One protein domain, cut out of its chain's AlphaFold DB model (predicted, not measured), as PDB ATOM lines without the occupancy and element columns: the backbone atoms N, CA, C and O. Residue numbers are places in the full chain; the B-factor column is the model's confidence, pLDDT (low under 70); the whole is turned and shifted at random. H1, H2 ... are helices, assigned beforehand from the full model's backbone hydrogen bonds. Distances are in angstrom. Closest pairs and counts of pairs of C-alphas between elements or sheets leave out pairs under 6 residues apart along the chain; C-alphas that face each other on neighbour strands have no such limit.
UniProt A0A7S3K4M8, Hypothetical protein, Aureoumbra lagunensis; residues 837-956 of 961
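AT A GLANCE: This is residues 837 to 956 of the 961 residues of the protein "Hypothetical protein" of Aureoumbra lagunensis (UniProt A0A7S3K4M8). Three helical hairpins follow one another along an elongated body: the hairpin of H3, the longest helix, with H4 is the core, the hairpin of H5 and H6 crosses H4 toward one end, and the hairpin of H1 and H2 makes the other end. H4 is between H3 and the H5 and H6 pair, while H2 reaches outward, farthest of the helices from the mean of the C-alphas. The 120 printed residues have six named helices, H1 to H6 in order, and no named strand; the class is all helix. The whole is compact, with a radius of gyration of the C-alphas of 14.7 A, and spans 48 by 28 by 25 A.

IN THESE COORDINATES: Find C-alpha 873 at (165.391, 173.731, 112.670); from there H3, residues 873 to 892, runs 28.8 A. Next comes H4, residues 896 to 912, which is 24.2 A long. Further on are H5, residues 927 to 939, of 18.5 A, and H6, residues 944 to 955, of 16.1 A, ending at C-alpha 955 at (142.898, 170.426, 119.545). Go back to C-alpha 837 at (168.656, 160.862, 105.736) for H1, residues 837 to 844, of 10.3 A; then H2, residues 851 to 864, runs 20.7 A.

HOW THE PARTS SIT: Look first at H4, the hub, which touches three helices. It forms a hairpin with H3, at a shallow tilt of 17 degrees, opposite ways; the closest C-alphas, those of Ala 887 and Ala 899, are 4.2 A apart. H5 touches H4 with residues 933 to 937 alone, about perpendicular at 80 degrees, closest at the C-alphas of Ala 900 and Leu 937, 5.4 A apart. H6 touches H4 with residues 946 to 950 alone, about perpendicular at 85 degrees, closest at the C-alphas of Ala 907 and Leu 946, 6.4 A apart. H5 and H6 touch as a hairpin, at a shallow tilt of 14 degrees, opposite ways; their closest C-alphas, those of Leu 934 and Ile 947, are 7.1 A apart. The packing of the helices is part aligned, part crossed. H1 and H2 form a hairpin at a shallow tilt of 11 degrees, opposite ways; H2 touches H1 with residues 854 to 858 alone, and the closest C-alphas, those of Phe 842 and Ile 854, are 7.1 A apart. H1 is close to H4 but not clearly touching, with the C-alphas of Phe 843 and Ser 905 5.6 A apart. H2 and H3 are apart. In H1, H3, H4, H5 and H6 every O i to N i+4 pair is within hydrogen-bond range; in H2 it is 9 of 10.

THE WHOLE: The two C-alphas farthest apart, those of Glu 866 and Thr 928, are 47.8 A apart. The printed part has no cut. The link from H4 to H5, residues 913 to 926, is long. The mean pLDDT of the printed part is 71.2, and 47 residues are under 70, among them residues 843 to 853 and 907 to 925.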
ATOM      1  N   GLN A 837     168.442 162.307 105.741       80.38
ATOM      2  CA  GLN A 837     168.656 160.862 105.736       80.38
ATOM      3  C   GLN A 837     168.813 160.315 107.160       80.38
ATOM      4  O   GLN A 837     168.068 159.415 107.528       80.38
ATOM      5  N   VAL A 838     169.673 160.923 107.988       79.19
ATOM      6  CA  VAL A 838     169.867 160.551 109.407       79.19
ATOM      7  C   VAL A 838     168.544 160.592 110.176       79.19
ATOM      8  O   VAL A 838     168.201 159.650 110.886       79.19
ATOM      9  N   ILE A 839     167.763 161.656 109.982       73.62
ATOM     10  CA  ILE A 839     166.453 161.816 110.617       73.62
ATOM     11  C   ILE A 839     165.469 160.739 110.137       73.62
ATOM     12  O   ILE A 839     164.746 160.147 110.936       73.62
ATOM     13  N   THR A 840     165.447 160.459 108.834       72.75
ATOM     14  CA  THR A 840     164.556 159.446 108.251       72.75
ATOM     15  C   THR A 840     164.915 158.040 108.737       72.75
ATOM     16  O   THR A 840     164.021 157.272 109.086       72.75
ATOM     17  N   ASP A 841     166.205 157.707 108.809       75.31
ATOM     18  CA  ASP A 841     166.692 156.406 109.278       75.31
ATOM     19  C   ASP A 841     166.403 156.197 110.767       75.31
ATOM     20  O   ASP A 841     165.925 155.126 111.145       75.31
ATOM     21  N   PHE A 842     166.573 157.232 111.596       73.12
ATOM     22  CA  PHE A 842     166.161 157.201 113.002       73.12
ATOM     23  C   PHE A 842     164.663 156.909 113.145       73.12
ATOM     24  O   PHE A 842     164.273 156.012 113.890       73.12
ATOM     25  N   PHE A 843     163.800 157.597 112.388       68.06
ATOM     26  CA  PHE A 843     162.355 157.365 112.483       68.06
ATOM     27  C   PHE A 843     161.900 156.020 111.924       68.06
ATOM     28  O   PHE A 843     160.918 155.463 112.417       68.06
ATOM     29  N   ASN A 844     162.609 155.476 110.937       68.38
ATOM     30  CA  ASN A 844     162.347 154.134 110.424       68.38
ATOM     31  C   ASN A 844     162.792 153.036 111.407       68.38
ATOM     32  O   ASN A 844     162.198 151.957 111.412       68.38
ATOM     33  N   ASN A 845     163.781 153.318 112.262       65.88
ATOM     34  CA  ASN A 845     164.334 152.390 113.256       65.88
ATOM     35  C   ASN A 845     163.864 152.667 114.700       65.88
ATOM     36  O   ASN A 845     164.322 152.005 115.627       65.88
ATOM     37  N   ALA A 846     162.906 153.584 114.894       55.19
ATOM     38  CA  ALA A 846     162.462 154.166 116.174       55.19
ATOM     39  C   ALA A 846     161.921 153.196 117.254       55.19
ATOM     40  O   ALA A 846     161.386 153.634 118.270       55.19
ATOM     41  N   LEU A 847     162.022 151.881 117.059       47.97
ATOM     42  CA  LEU A 847     161.642 150.866 118.042       47.97
ATOM     43  C   LEU A 847     162.793 150.462 118.987       47.97
ATOM     44  O   LEU A 847     162.531 149.700 119.919       47.97
ATOM     45  N   THR A 848     164.033 150.938 118.784       52.22
ATOM     46  CA  THR A 848     165.200 150.517 119.596       52.22
ATOM     47  C   THR A 848     166.092 151.621 120.173       52.22
ATOM     48  O   THR A 848     166.805 151.318 121.128       52.22
ATOM     49  N   ASP A 849     166.043 152.857 119.670       55.56
ATOM     50  CA  ASP A 849     167.100 153.856 119.927       55.56
ATOM     51  C   ASP A 849     166.599 155.034 120.796       55.56
ATOM     52  O   ASP A 849     165.432 155.430 120.698       55.56
ATOM     53  N   GLU A 850     167.452 155.589 121.673       60.41
ATOM     54  CA  GLU A 850     167.082 156.709 122.557       60.41
ATOM     55  C   GLU A 850     167.131 158.063 121.805       60.41
ATOM     56  O   GLU A 850     168.005 158.284 120.966       60.41
ATOM     57  N   PRO A 851     166.238 159.029 122.108       59.97
ATOM     58  CA  PRO A 851     166.224 160.352 121.464       59.97
ATOM     59  C   PRO A 851     167.510 161.180 121.630       59.97
ATOM     60  O   PRO A 851     167.701 162.155 120.906       59.97
ATOM     61  N   SER A 852     168.385 160.835 122.576       62.84
ATOM     62  CA  SER A 852     169.709 161.454 122.728       62.84
ATOM     63  C   SER A 852     170.630 161.176 121.541       62.84
ATOM     64  O   SER A 852     171.420 162.042 121.165       62.84
ATOM     65  N   ASP A 853     170.487 160.011 120.911       67.75
ATOM     66  CA  ASP A 853     171.462 159.477 119.953       67.75
ATOM     67  C   ASP A 853     171.386 160.211 118.601       67.75
ATOM     68  O   ASP A 853     172.387 160.386 117.897       67.75
ATOM     69  N   ILE A 854     170.205 160.736 118.253       71.44
ATOM     70  CA  ILE A 854     170.014 161.566 117.056       71.44
ATOM     71  C   ILE A 854     170.513 163.008 117.259       71.44
ATOM     72  O   ILE A 854     171.022 163.599 116.305       71.44
ATOM     73  N   VAL A 855     170.438 163.575 118.477       69.81
ATOM     74  CA  VAL A 855     171.027 164.903 118.775       69.81
ATOM     75  C   VAL A 855     172.538 164.847 118.589       69.81
ATOM     76  O   VAL A 855     173.111 165.731 117.952       69.81
ATOM     77  N   GLU A 856     173.172 163.807 119.128       75.88
ATOM     78  CA  GLU A 856     174.613 163.585 119.013       75.88
ATOM     79  C   GLU A 856     175.013 163.430 117.539       75.88
ATOM     80  O   GLU A 856     175.823 164.209 117.043       75.88
ATOM     81  N   SER A 857     174.319 162.564 116.793       78.31
ATOM     82  CA  SER A 857     174.566 162.345 115.359       78.31
ATOM     83  C   SER A 857     174.411 163.615 114.507       78.31
ATOM     84  O   SER A 857     175.190 163.862 113.587       78.31
ATOM     85  N   LEU A 858     173.403 164.448 114.791       77.19
ATOM     86  CA  LEU A 858     173.174 165.709 114.075       77.19
ATOM     87  C   LEU A 858     174.162 166.810 114.479       77.19
ATOM     88  O   LEU A 858     174.503 167.653 113.647       77.19
ATOM     89  N   THR A 859     174.632 166.797 115.727       77.56
ATOM     90  CA  THR A 859     175.666 167.719 116.218       77.56
ATOM     91  C   THR A 859     177.002 167.404 115.553       77.56
ATOM     92  O   THR A 859     177.588 168.292 114.939       77.56
ATOM     93  N   GLU A 860     177.413 166.134 115.547       82.06
ATOM     94  CA  GLU A 860     178.607 165.666 114.829       82.06
ATOM     95  C   GLU A 860     178.539 165.993 113.331       82.06
ATOM     96  O   GLU A 860     179.525 166.418 112.726       82.06
ATOM     97  N   LEU A 861     177.357 165.851 112.721       83.25
ATOM     98  CA  LEU A 861     177.145 166.220 111.325       83.25
ATOM     99  C   LEU A 861     177.278 167.735 111.107       83.25
ATOM    100  O   LEU A 861     177.860 168.159 110.112       83.25
ATOM    101  N   SER A 862     176.755 168.560 112.015       81.75
ATOM    102  CA  SER A 862     176.868 170.021 111.915       81.75
ATOM    103  C   SER A 862     178.319 170.494 112.031       81.75
ATOM    104  O   SER A 862     178.747 171.352 111.256       81.75
ATOM    105  N   GLU A 863     179.097 169.862 112.913       84.56
ATOM    106  CA  GLU A 863     180.531 170.106 113.063       84.56
ATOM    107  C   GLU A 863     181.298 169.694 111.803       84.56
ATOM    108  O   GLU A 863     182.109 170.470 111.303       84.56
ATOM    109  N   ALA A 864     180.980 168.533 111.222       82.94
ATOM    110  CA  ALA A 864     181.636 168.029 110.015       82.94
ATOM    111  C   ALA A 864     181.396 168.883 108.752       82.94
ATOM    112  O   ALA A 864     182.150 168.776 107.787       82.94
ATOM    113  N   TYR A 865     180.349 169.712 108.731       83.69
ATOM    114  CA  TYR A 865     180.079 170.666 107.648       83.69
ATOM    115  C   TYR A 865     180.409 172.123 108.025       83.69
ATOM    116  O   TYR A 865     180.190 173.014 107.201       83.69
ATOM    117  N   GLU A 866     180.918 172.377 109.238       85.00
ATOM    118  CA  GLU A 866     181.132 173.716 109.815       85.00
ATOM    119  C   GLU A 866     179.878 174.617 109.746       85.00
ATOM    120  O   GLU A 866     179.936 175.811 109.423       85.00
ATOM    121  N   LEU A 867     178.704 174.043 110.025       82.94
ATOM    122  CA  LEU A 867     177.419 174.745 110.001       82.94
ATOM    123  C   LEU A 867     176.818 174.864 111.402       82.94
ATOM    124  O   LEU A 867     176.953 173.985 112.243       82.94
ATOM    125  N   GLU A 868     176.100 175.960 111.642       79.38
ATOM    126  CA  GLU A 868     175.369 176.163 112.894       79.38
ATOM    127  C   GLU A 868     174.161 175.214 112.972       79.38
ATOM    128  O   GLU A 868     173.395 175.098 112.009       79.38
ATOM    129  N   ILE A 869     173.943 174.596 114.138       68.38
ATOM    130  CA  ILE A 869     172.799 173.708 114.437       68.38
ATOM    131  C   ILE A 869     171.449 174.380 114.129       68.38
ATOM    132  O   ILE A 869     170.500 173.713 113.714       68.38
ATOM    133  N   ASP A 870     171.368 175.711 114.211       70.25
ATOM    134  CA  ASP A 870     170.177 176.496 113.857       70.25
ATOM    135  C   ASP A 870     169.702 176.267 112.406       70.25
ATOM    136  O   ASP A 870     168.529 176.479 112.081       70.25
ATOM    137  N   THR A 871     170.575 175.765 111.523       67.62
ATOM    138  CA  THR A 871     170.227 175.372 110.147       67.62
ATOM    139  C   THR A 871     169.405 174.078 110.049       67.62
ATOM    140  O   THR A 871     168.785 173.840 109.005       67.62
ATOM    141  N   ILE A 872     169.325 173.283 111.123       68.56
ATOM    142  CA  ILE A 872     168.537 172.041 111.226       68.56
ATOM    143  C   ILE A 872     167.060 172.343 111.497       68.56
ATOM    144  O   ILE A 872     166.176 171.656 110.984       68.56
ATOM    145  N   LEU A 873     166.757 173.408 112.248       71.75
ATOM    146  CA  LEU A 873     165.391 173.731 112.670       71.75
ATOM    147  C   LEU A 873     164.407 173.918 111.490       71.75
ATOM    148  O   LEU A 873     163.294 173.393 111.550       71.75
ATOM    149  N   PRO A 874     164.762 174.609 110.386       73.94
ATOM    150  CA  PRO A 874     163.919 174.665 109.190       73.94
ATOM    151  C   PRO A 874     163.705 173.299 108.525       73.94
ATOM    152  O   PRO A 874     162.642 173.065 107.952       73.94
ATOM    153  N   LEU A 875     164.692 172.405 108.600       69.44
ATOM    154  CA  LEU A 875     164.624 171.076 107.999       69.44
ATOM    155  C   LEU A 875     163.706 170.146 108.794       69.44
ATOM    156  O   LEU A 875     162.869 169.475 108.201       69.44
ATOM    157  N   LEU A 876     163.790 170.185 110.127       68.69
ATOM    158  CA  LEU A 876     162.852 169.498 111.020       68.69
ATOM    159  C   LEU A 876     161.417 169.968 110.787       68.69
ATOM    160  O   LEU A 876     160.516 169.142 110.670       68.69
ATOM    161  N   LYS A 877     161.200 171.283 110.636       73.00
ATOM    162  CA  LYS A 877     159.881 171.841 110.288       73.00
ATOM    163  C   LYS A 877     159.356 171.285 108.964       73.00
ATOM    164  O   LYS A 877     158.182 170.940 108.871       73.00
ATOM    165  N   GLN A 878     160.217 171.195 107.953       75.44
ATOM    166  CA  GLN A 878     159.847 170.654 106.649       75.44
ATOM    167  C   GLN A 878     159.545 169.150 106.717       75.44
ATOM    168  O   GLN A 878     158.536 168.721 106.177       75.44
ATOM    169  N   LEU A 879     160.350 168.364 107.433       69.50
ATOM    170  CA  LEU A 879     160.100 166.937 107.672       69.50
ATOM    171  C   LEU A 879     158.794 166.694 108.433       69.50
ATOM    172  O   LEU A 879     158.037 165.796 108.072       69.50
ATOM    173  N   CYS A 880     158.497 167.519 109.441       71.88
ATOM    174  CA  CYS A 880     157.218 167.476 110.144       71.88
ATOM    175  C   CYS A 880     156.049 167.714 109.178       71.88
ATOM    176  O   CYS A 880     155.061 166.984 109.210       71.88
ATOM    177  N   ALA A 881     156.160 168.707 108.292       74.00
ATOM    178  CA  ALA A 881     155.146 168.966 107.273       74.00
ATOM    179  C   ALA A 881     155.025 167.810 106.258       74.00
ATOM    180  O   ALA A 881     153.912 167.400 105.939       74.00
ATOM    181  N   ASP A 882     156.140 167.224 105.817       74.19
ATOM    182  CA  ASP A 882     156.144 166.096 104.877       74.19
ATOM    183  C   ASP A 882     155.490 164.842 105.497       74.19
ATOM    184  O   ASP A 882     154.629 164.215 104.877       74.19
ATOM    185  N   HIS A 883     155.837 164.483 106.741       73.62
ATOM    186  CA  HIS A 883     155.219 163.354 107.456       73.62
ATOM    187  C   HIS A 883     153.733 163.576 107.724       73.62
ATOM    188  O   HIS A 883     152.942 162.633 107.663       73.62
ATOM    189  N   LEU A 884     153.345 164.820 107.984       74.44
ATOM    190  CA  LEU A 884     151.955 165.213 108.132       74.44
ATOM    191  C   LEU A 884     151.163 165.012 106.832       74.44
ATOM    192  O   LEU A 884     150.077 164.428 106.857       74.44
ATOM    193  N   ASP A 885     151.699 165.478 105.706       77.12
ATOM    194  CA  ASP A 885     151.063 165.352 104.394       77.12
ATOM    195  C   ASP A 885     150.975 163.883 103.956       77.12
ATOM    196  O   ASP A 885     149.930 163.444 103.461       77.12
ATOM    197  N   LEU A 886     152.021 163.090 104.217       78.69
ATOM    198  CA  LEU A 886     152.031 161.641 103.986       78.69
ATOM    199  C   LEU A 886     151.007 160.916 104.863       78.69
ATOM    200  O   LEU A 886     150.221 160.119 104.352       78.69
ATOM    201  N   ALA A 887     150.941 161.233 106.161       76.44
ATOM    202  CA  ALA A 887     149.937 160.670 107.059       76.44
ATOM    203  C   ALA A 887     148.513 160.965 106.565       76.44
ATOM    204  O   ALA A 887     147.653 160.082 106.574       76.44
ATOM    205  N   GLN A 888     148.256 162.188 106.092       76.19
ATOM    206  CA  GLN A 888     146.963 162.563 105.520       76.19
ATOM    207  C   GLN A 888     146.654 161.813 104.221       76.19
ATOM    208  O   GLN A 888     145.509 161.397 104.019       76.19
ATOM    209  N   ALA A 889     147.634 161.664 103.331       79.50
ATOM    210  CA  ALA A 889     147.473 160.952 102.069       79.50
ATOM    211  C   ALA A 889     147.168 159.463 102.298       79.50
ATOM    212  O   ALA A 889     146.182 158.954 101.761       79.50
ATOM    213  N   GLU A 890     147.938 158.796 103.160       81.19
ATOM    214  CA  GLU A 890     147.754 157.382 103.506       81.19
ATOM    215  C   GLU A 890     146.437 157.138 104.247       81.19
ATOM    216  O   GLU A 890     145.727 156.164 103.983       81.19
ATOM    217  N   PHE A 891     146.042 158.067 105.120       78.06
ATOM    218  CA  PHE A 891     144.750 157.996 105.789       78.06
ATOM    219  C   PHE A 891     143.589 158.096 104.787       78.06
ATOM    220  O   PHE A 891     142.667 157.281 104.830       78.06
ATOM    221  N   LYS A 892     143.653 159.036 103.830       79.31
ATOM    222  CA  LYS A 892     142.659 159.164 102.743       79.31
ATOM    223  C   LYS A 892     142.621 157.936 101.830       79.31
ATOM    224  O   LYS A 892     141.562 157.624 101.293       79.31
ATOM    225  N   ALA A 893     143.746 157.240 101.670       82.94
ATOM    226  CA  ALA A 893     143.838 155.988 100.924       82.94
ATOM    227  C   ALA A 893     143.287 154.767 101.691       82.94
ATOM    228  O   ALA A 893     143.149 153.694 101.106       82.94
ATOM    229  N   GLY A 894     142.936 154.914 102.977       82.81
ATOM    230  CA  GLY A 894     142.437 153.834 103.836       82.81
ATOM    231  C   GLY A 894     143.530 153.045 104.570       82.81
ATOM    232  O   GLY A 894     143.216 152.118 105.318       82.81
ATOM    233  N   ASN A 895     144.800 153.433 104.430       84.38
ATOM    234  CA  ASN A 895     145.957 152.772 105.038       84.38
ATOM    235  C   ASN A 895     146.226 153.302 106.455       84.38
ATOM    236  O   ASN A 895     147.292 153.836 106.765       84.38
ATOM    237  N   SER A 896     145.244 153.151 107.343       79.12
ATOM    238  CA  SER A 896     145.280 153.721 108.702       79.12
ATOM    239  C   SER A 896     146.494 153.301 109.546       79.12
ATOM    240  O   SER A 896     146.974 154.098 110.345       79.12
ATOM    241  N   ALA A 897     147.029 152.093 109.338       75.75
ATOM    242  CA  ALA A 897     148.242 151.617 110.004       75.75
ATOM    243  C   ALA A 897     149.502 152.394 109.580       75.75
ATOM    244  O   ALA A 897     150.306 152.743 110.434       75.75
ATOM    245  N   ILE A 898     149.645 152.705 108.287       77.81
ATOM    246  CA  ILE A 898     150.790 153.456 107.743       77.81
ATOM    247  C   ILE A 898     150.674 154.936 108.131       77.81
ATOM    248  O   ILE A 898     151.647 155.563 108.540       77.81
ATOM    249  N   ALA A 899     149.453 155.480 108.094       77.12
ATOM    250  CA  ALA A 899     149.175 156.827 108.583       77.12
ATOM    251  C   ALA A 899     149.522 156.989 110.074       77.12
ATOM    252  O   ALA A 899     150.065 158.020 110.470       77.12
ATOM    253  N   ALA A 900     149.250 155.969 110.899       75.06
ATOM    254  CA  ALA A 900     149.643 155.961 112.305       75.06
ATOM    255  C   ALA A 900     151.170 155.932 112.478       75.06
ATOM    256  O   ALA A 900     151.682 156.660 113.325       75.06
ATOM    257  N   THR A 901     151.902 155.181 111.647       76.31
ATOM    258  CA  THR A 901     153.375 155.193 111.632       76.31
ATOM    259  C   THR A 901     153.927 156.589 111.339       76.31
ATOM    260  O   THR A 901     154.750 157.084 112.102       76.31
ATOM    261  N   HIS A 902     153.419 157.281 110.314       74.94
ATOM    262  CA  HIS A 902     153.854 158.649 110.002       74.94
ATOM    263  C   HIS A 902     153.525 159.664 111.108       74.94
ATOM    264  O   HIS A 902     154.299 160.592 111.333       74.94
ATOM    265  N   LEU A 903     152.414 159.487 111.831       72.81
ATOM    266  CA  LEU A 903     152.070 160.342 112.973       72.81
ATOM    267  C   LEU A 903     152.901 160.047 114.221       72.81
ATOM    268  O   LEU A 903     153.179 160.969 114.983       72.81
ATOM    269  N   MET A 904     153.326 158.798 114.420       72.75
ATOM    270  CA  MET A 904     154.305 158.460 115.453       72.75
ATOM    271  C   MET A 904     155.662 159.102 115.144       72.75
ATOM    272  O   MET A 904     156.213 159.764 116.017       72.75
ATOM    273  N   SER A 905     156.143 159.025 113.896       71.88
ATOM    274  CA  SER A 905     157.361 159.734 113.466       71.88
ATOM    275  C   SER A 905     157.245 161.253 113.656       71.88
ATOM    276  O   SER A 905     158.181 161.887 114.133       71.88
ATOM    277  N   LEU A 906     156.081 161.840 113.345       72.62
ATOM    278  CA  LEU A 906     155.809 163.267 113.553       72.62
ATOM    279  C   LEU A 906     155.861 163.667 115.034       72.62
ATOM    280  O   LEU A 906     156.439 164.696 115.366       72.62
ATOM    281  N   ALA A 907     155.251 162.883 115.922       68.81
ATOM    282  CA  ALA A 907     155.261 163.172 117.352       68.81
ATOM    283  C   ALA A 907     156.680 163.095 117.930       68.81
ATOM    284  O   ALA A 907     157.095 164.012 118.632       68.81
ATOM    285  N   SER A 908     157.467 162.097 117.519       69.56
ATOM    286  CA  SER A 908     158.883 162.017 117.883       69.56
ATOM    287  C   SER A 908     159.705 163.202 117.343       69.56
ATOM    288  O   SER A 908     160.616 163.663 118.024       69.56
ATOM    289  N   CYS A 909     159.376 163.760 116.165       65.81
ATOM    290  CA  CYS A 909     159.998 165.005 115.675       65.81
ATOM    291  C   CYS A 909     159.695 166.214 116.576       65.81
ATOM    292  O   CYS A 909     160.548 167.083 116.754       65.81
ATOM    293  N   ILE A 910     158.460 166.308 117.079       67.38
ATOM    294  CA  ILE A 910     157.988 167.438 117.892       67.38
ATOM    295  C   ILE A 910     158.618 167.388 119.279       67.38
ATOM    296  O   ILE A 910     159.116 168.412 119.744       67.38
ATOM    297  N   ASP A 911     158.654 166.198 119.884       68.69
ATOM    298  CA  ASP A 911     159.313 165.960 121.168       68.69
ATOM    299  C   ASP A 911     160.825 166.253 121.074       68.69
ATOM    300  O   ASP A 911     161.399 166.836 121.988       68.69
ATOM    301  N   PHE A 912     161.465 165.921 119.945       64.25
ATOM    302  CA  PHE A 912     162.882 166.216 119.696       64.25
ATOM    303  C   PHE A 912     163.191 167.718 119.600       64.25
ATOM    304  O   PHE A 912     164.210 168.182 120.106       64.25
ATOM    305  N   ALA A 913     162.347 168.491 118.914       61.25
ATOM    306  CA  ALA A 913     162.659 169.881 118.588       61.25
ATOM    307  C   ALA A 913     162.355 170.872 119.727       61.25
ATOM    308  O   ALA A 913     162.563 172.073 119.533       61.25
ATOM    309  N   ASP A 914     161.799 170.396 120.853       62.31
ATOM    310  CA  ASP A 914     161.199 171.207 121.931       62.31
ATOM    311  C   ASP A 914     160.342 172.357 121.353       62.31
ATOM    312  O   ASP A 914     160.275 173.487 121.848       62.31
ATOM    313  N   ALA A 915     159.767 172.089 120.174       55.50
ATOM    314  CA  ALA A 915     159.306 173.124 119.277       55.50
ATOM    315  C   ALA A 915     157.887 173.514 119.675       55.50
ATOM    316  O   ALA A 915     157.043 172.641 119.894       55.50
ATOM    317  N   PRO A 916     157.566 174.818 119.716       55.06
ATOM    318  CA  PRO A 916     156.195 175.237 119.934       55.06
ATOM    319  C   PRO A 916     155.296 174.620 118.850       55.06
ATOM    320  O   PRO A 916     155.589 174.718 117.654       55.06
ATOM    321  N   LEU A 917     154.190 174.004 119.289       54.47
ATOM    322  CA  LEU A 917     153.130 173.369 118.479       54.47
ATOM    323  C   LEU A 917     152.610 174.251 117.323       54.47
ATOM    324  O   LEU A 917     151.992 173.760 116.382       54.47
ATOM    325  N   ASP A 918     152.910 175.546 117.376       56.34
ATOM    326  CA  ASP A 918     152.627 176.607 116.410       56.34
ATOM    327  C   ASP A 918     153.206 176.364 114.996       56.34
ATOM    328  O   ASP A 918     152.927 177.133 114.072       56.34
ATOM    329  N   LEU A 919     154.036 175.330 114.814       48.50
ATOM    330  CA  LEU A 919     154.791 175.051 113.587       48.50
ATOM    331  C   LEU A 919     154.224 173.929 112.705       48.50
ATOM    332  O   LEU A 919     154.701 173.758 111.582       48.50
ATOM    333  N   VAL A 920     153.217 173.186 113.169       55.09
ATOM    334  CA  VAL A 920     152.637 172.060 112.420       55.09
ATOM    335  C   VAL A 920     151.405 172.539 111.636       55.09
ATOM    336  O   VAL A 920     150.476 173.086 112.237       55.09
ATOM    337  N   PRO A 921     151.349 172.364 110.299       54.56
ATOM    338  CA  PRO A 921     150.152 172.679 109.522       54.56
ATOM    339  C   PRO A 921     148.922 171.936 110.073       54.56
ATOM    340  O   PRO A 921     149.010 170.804 110.538       54.56
ATOM    341  N   HIS A 922     147.745 172.560 110.042       58.34
ATOM    342  CA  HIS A 922     146.555 171.952 110.639       58.34
ATOM    343  C   HIS A 922     146.125 170.669 109.901       58.34
ATOM    344  O   HIS A 922     145.833 170.696 108.704       58.34
ATOM    345  N   LEU A 923     145.996 169.558 110.637       55.31
ATOM    346  CA  LEU A 923     145.331 168.338 110.170       55.31
ATOM    347  C   LEU A 923     143.821 168.582 110.022       55.31
ATOM    348  O   LEU A 923     143.074 168.646 111.005       55.31
ATOM    349  N   TRP A 924     143.349 168.653 108.779       59.12
ATOM    350  CA  TRP A 924     141.920 168.676 108.455       59.12
ATOM    351  C   TRP A 924     141.343 167.255 108.476       59.12
ATOM    352  O   TRP A 924     140.988 166.697 107.442       59.12
ATOM    353  N   LEU A 925     141.265 166.653 109.664       62.56
ATOM    354  CA  LEU A 925     140.553 165.390 109.884       62.56
ATOM    355  C   LEU A 925     139.188 165.652 110.517       62.56
ATOM    356  O   LEU A 925     139.078 166.465 111.445       62.56
ATOM    357  N   THR A 926     138.155 164.946 110.047       71.88
ATOM    358  CA  THR A 926     136.834 164.981 110.690       71.88
ATOM    359  C   THR A 926     136.924 164.413 112.111       71.88
ATOM    360  O   THR A 926     137.839 163.657 112.433       71.88
ATOM    361  N   SER A 927     135.980 164.754 112.994       70.19
ATOM    362  CA  SER A 927     135.959 164.210 114.364       70.19
ATOM    363  C   SER A 927     135.949 162.676 114.389       70.19
ATOM    364  O   SER A 927     136.537 162.065 115.278       70.19
ATOM    365  N   THR A 928     135.316 162.061 113.387       73.25
ATOM    366  CA  THR A 928     135.261 160.609 113.202       73.25
ATOM    367  C   THR A 928     136.636 160.055 112.833       73.25
ATOM    368  O   THR A 928     137.113 159.118 113.473       73.25
ATOM    369  N   ASP A 929     137.319 160.694 111.884       71.06
ATOM    370  CA  ASP A 929     138.654 160.298 111.431       71.06
ATOM    371  C   ASP A 929     139.702 160.422 112.540       71.06
ATOM    372  O   ASP A 929     140.501 159.511 112.733       71.06
ATOM    373  N   ARG A 930     139.642 161.500 113.336       75.00
ATOM    374  CA  ARG A 930     140.510 161.695 114.512       75.00
ATOM    375  C   ARG A 930     140.371 160.545 115.506       75.00
ATOM    376  O   ARG A 930     141.371 159.997 115.957       75.00
ATOM    377  N   SER A 931     139.135 160.151 115.818       75.19
ATOM    378  CA  SER A 931     138.875 159.051 116.755       75.19
ATOM    379  C   SER A 931     139.366 157.698 116.228       75.19
ATOM    380  O   SER A 931     139.934 156.913 116.988       75.19
ATOM    381  N   ALA A 932     139.221 157.445 114.922       74.50
ATOM    382  CA  ALA A 932     139.718 156.232 114.281       74.50
ATOM    383  C   ALA A 932     141.251 156.178 114.305       74.50
ATOM    384  O   ALA A 932     141.825 155.148 114.656       74.50
ATOM    385  N   LEU A 933     141.914 157.298 114.013       71.44
ATOM    386  CA  LEU A 933     143.370 157.386 113.999       71.44
ATOM    387  C   LEU A 933     143.973 157.228 115.400       71.44
ATOM    388  O   LEU A 933     144.875 156.416 115.577       71.44
ATOM    389  N   LEU A 934     143.418 157.902 116.414       76.94
ATOM    390  CA  LEU A 934     143.837 157.733 117.813       76.94
ATOM    391  C   LEU A 934     143.646 156.289 118.304       76.94
ATOM    392  O   LEU A 934     144.460 155.786 119.074       76.94
ATOM    393  N   THR A 935     142.606 155.596 117.827       78.69
ATOM    394  CA  THR A 935     142.375 154.181 118.159       78.69
ATOM    395  C   THR A 935     143.439 153.274 117.539       78.69
ATOM    396  O   THR A 935     143.948 152.384 118.217       78.69
ATOM    397  N   VAL A 936     143.811 153.508 116.275       75.81
ATOM    398  CA  VAL A 936     144.880 152.751 115.598       75.81
ATOM    399  C   VAL A 936     146.239 153.027 116.236       75.81
ATOM    400  O   VAL A 936     147.015 152.102 116.446       75.81
ATOM    401  N   LEU A 937     146.501 154.275 116.612       73.06
ATOM    402  CA  LEU A 937     147.752 154.694 117.236       73.06
ATOM    403  C   LEU A 937     147.929 154.079 118.637       73.06
ATOM    404  O   LEU A 937     148.997 153.572 118.967       73.06
ATOM    405  N   ASN A 938     146.848 154.012 119.419       77.50
ATOM    406  CA  ASN A 938     146.819 153.296 120.697       77.50
ATOM    407  C   ASN A 938     146.986 151.773 120.506       77.50
ATOM    408  O   ASN A 938     147.689 151.114 121.268       77.50
ATOM    409  N   ALA A 939     146.399 151.201 119.446       74.88
ATOM    410  CA  ALA A 939     146.543 149.780 119.117       74.88
ATOM    411  C   ALA A 939     147.956 149.396 118.638       74.88
ATOM    412  O   ALA A 939     148.347 148.239 118.784       74.88
ATOM    413  N   GLN A 940     148.722 150.344 118.091       71.50
ATOM    414  CA  GLN A 940     150.121 150.150 117.696       71.50
ATOM    415  C   GLN A 940     151.130 150.445 118.819       71.50
ATOM    416  O   GLN A 940     152.331 150.383 118.581       71.50
ATOM    417  N   GLY A 941     150.662 150.702 120.046       69.62
ATOM    418  CA  GLY A 941     151.533 150.870 121.212       69.62
ATOM    419  C   GLY A 941     152.065 152.288 121.420       69.62
ATOM    420  O   GLY A 941     153.069 152.449 122.110       69.62
ATOM    421  N   GLY A 942     151.411 153.314 120.862       66.62
ATOM    422  CA  GLY A 942     151.750 154.706 121.161       66.62
ATOM    423  C   GLY A 942     151.684 154.996 122.667       66.62
ATOM    424  O   GLY A 942     150.736 154.585 123.342       66.62
ATOM    425  N   SER A 943     152.689 155.692 123.204       72.25
ATOM    426  CA  SER A 943     152.713 156.062 124.623       72.25
ATOM    427  C   SER A 943     151.558 157.012 124.965       72.25
ATOM    428  O   SER A 943     151.043 157.734 124.108       72.25
ATOM    429  N   ALA A 944     151.137 157.027 126.234       73.31
ATOM    430  CA  ALA A 944     150.070 157.921 126.688       73.31
ATOM    431  C   ALA A 944     150.419 159.403 126.452       73.31
ATOM    432  O   ALA A 944     149.541 160.185 126.087       73.31
ATOM    433  N   ASP A 945     151.699 159.753 126.588       69.25
ATOM    434  CA  ASP A 945     152.212 161.104 126.358       69.25
ATOM    435  C   ASP A 945     152.184 161.469 124.867       69.25
ATOM    436  O   ASP A 945     151.713 162.544 124.502       69.25
ATOM    437  N   LEU A 946     152.549 160.536 123.983       67.44
ATOM    438  CA  LEU A 946     152.493 160.719 122.530       67.44
ATOM    439  C   LEU A 946     151.047 160.861 122.024       67.44
ATOM    440  O   LEU A 946     150.742 161.729 121.206       67.44
ATOM    441  N   ILE A 947     150.122 160.062 122.565       72.62
ATOM    442  CA  ILE A 947     148.684 160.206 122.300       72.62
ATOM    443  C   ILE A 947     148.191 161.571 122.797       72.62
ATOM    444  O   ILE A 947     147.416 162.225 122.095       72.62
ATOM    445  N   ALA A 948     148.644 162.032 123.967       76.50
ATOM    446  CA  ALA A 948     148.291 163.344 124.500       76.50
ATOM    447  C   ALA A 948     148.837 164.491 123.632       76.50
ATOM    448  O   ALA A 948     148.084 165.420 123.340       76.50
ATOM    449  N   HIS A 949     150.075 164.404 123.138       69.88
ATOM    450  CA  HIS A 949     150.669 165.394 122.230       69.88
ATOM    451  C   HIS A 949     149.967 165.445 120.870       69.88
ATOM    452  O   HIS A 949     149.621 166.528 120.398       69.88
ATOM    453  N   ILE A 950     149.658 164.295 120.262       69.06
ATOM    454  CA  ILE A 950     148.901 164.239 118.999       69.06
ATOM    455  C   ILE A 950     147.464 164.750 119.197       69.06
ATOM    456  O   ILE A 950     146.909 165.434 118.334       69.06
ATOM    457  N   THR A 951     146.856 164.476 120.351       74.62
ATOM    458  CA  THR A 951     145.535 165.021 120.698       74.62
ATOM    459  C   THR A 951     145.600 166.541 120.869       74.62
ATOM    460  O   THR A 951     144.775 167.253 120.303       74.62
ATOM    461  N   ALA A 952     146.627 167.059 121.549       72.12
ATOM    462  CA  ALA A 952     146.862 168.495 121.687       72.12
ATOM    463  C   ALA A 952     147.110 169.181 120.332       72.12
ATOM    464  O   ALA A 952     146.589 170.272 120.098       72.12
ATOM    465  N   LEU A 953     147.815 168.525 119.402       67.19
ATOM    466  CA  LEU A 953     147.958 168.968 118.009       67.19
ATOM    467  C   LEU A 953     146.597 169.105 117.317       67.19
ATOM    468  O   LEU A 953     146.311 170.149 116.726       67.19
ATOM    469  N   PHE A 954     145.734 168.088 117.417       69.81
ATOM    470  CA  PHE A 954     144.382 168.123 116.845       69.81
ATOM    471  C   PHE A 954     143.484 169.200 117.468       69.81
ATOM    472  O   PHE A 954     142.591 169.726 116.785       69.81
ATOM    473  N   ASP A 955     143.707 169.507 118.744       69.06
ATOM    474  CA  ASP A 955     142.898 170.426 119.545       69.06
ATOM    475  C   ASP A 955     143.436 171.863 119.569       69.06
ATOM    476  O   ASP A 955     142.721 172.768 120.018       69.06
ATOM    477  N   SER A 956     144.637 172.102 119.028       63.16
ATOM    478  CA  SER A 956     145.249 173.427 118.859       63.16
ATOM    479  C   SER A 956     144.448 174.298 117.870       63.16
ATOM    480  O   SER A 956     144.775 174.521 116.706       63.16
TER     481      SER A 956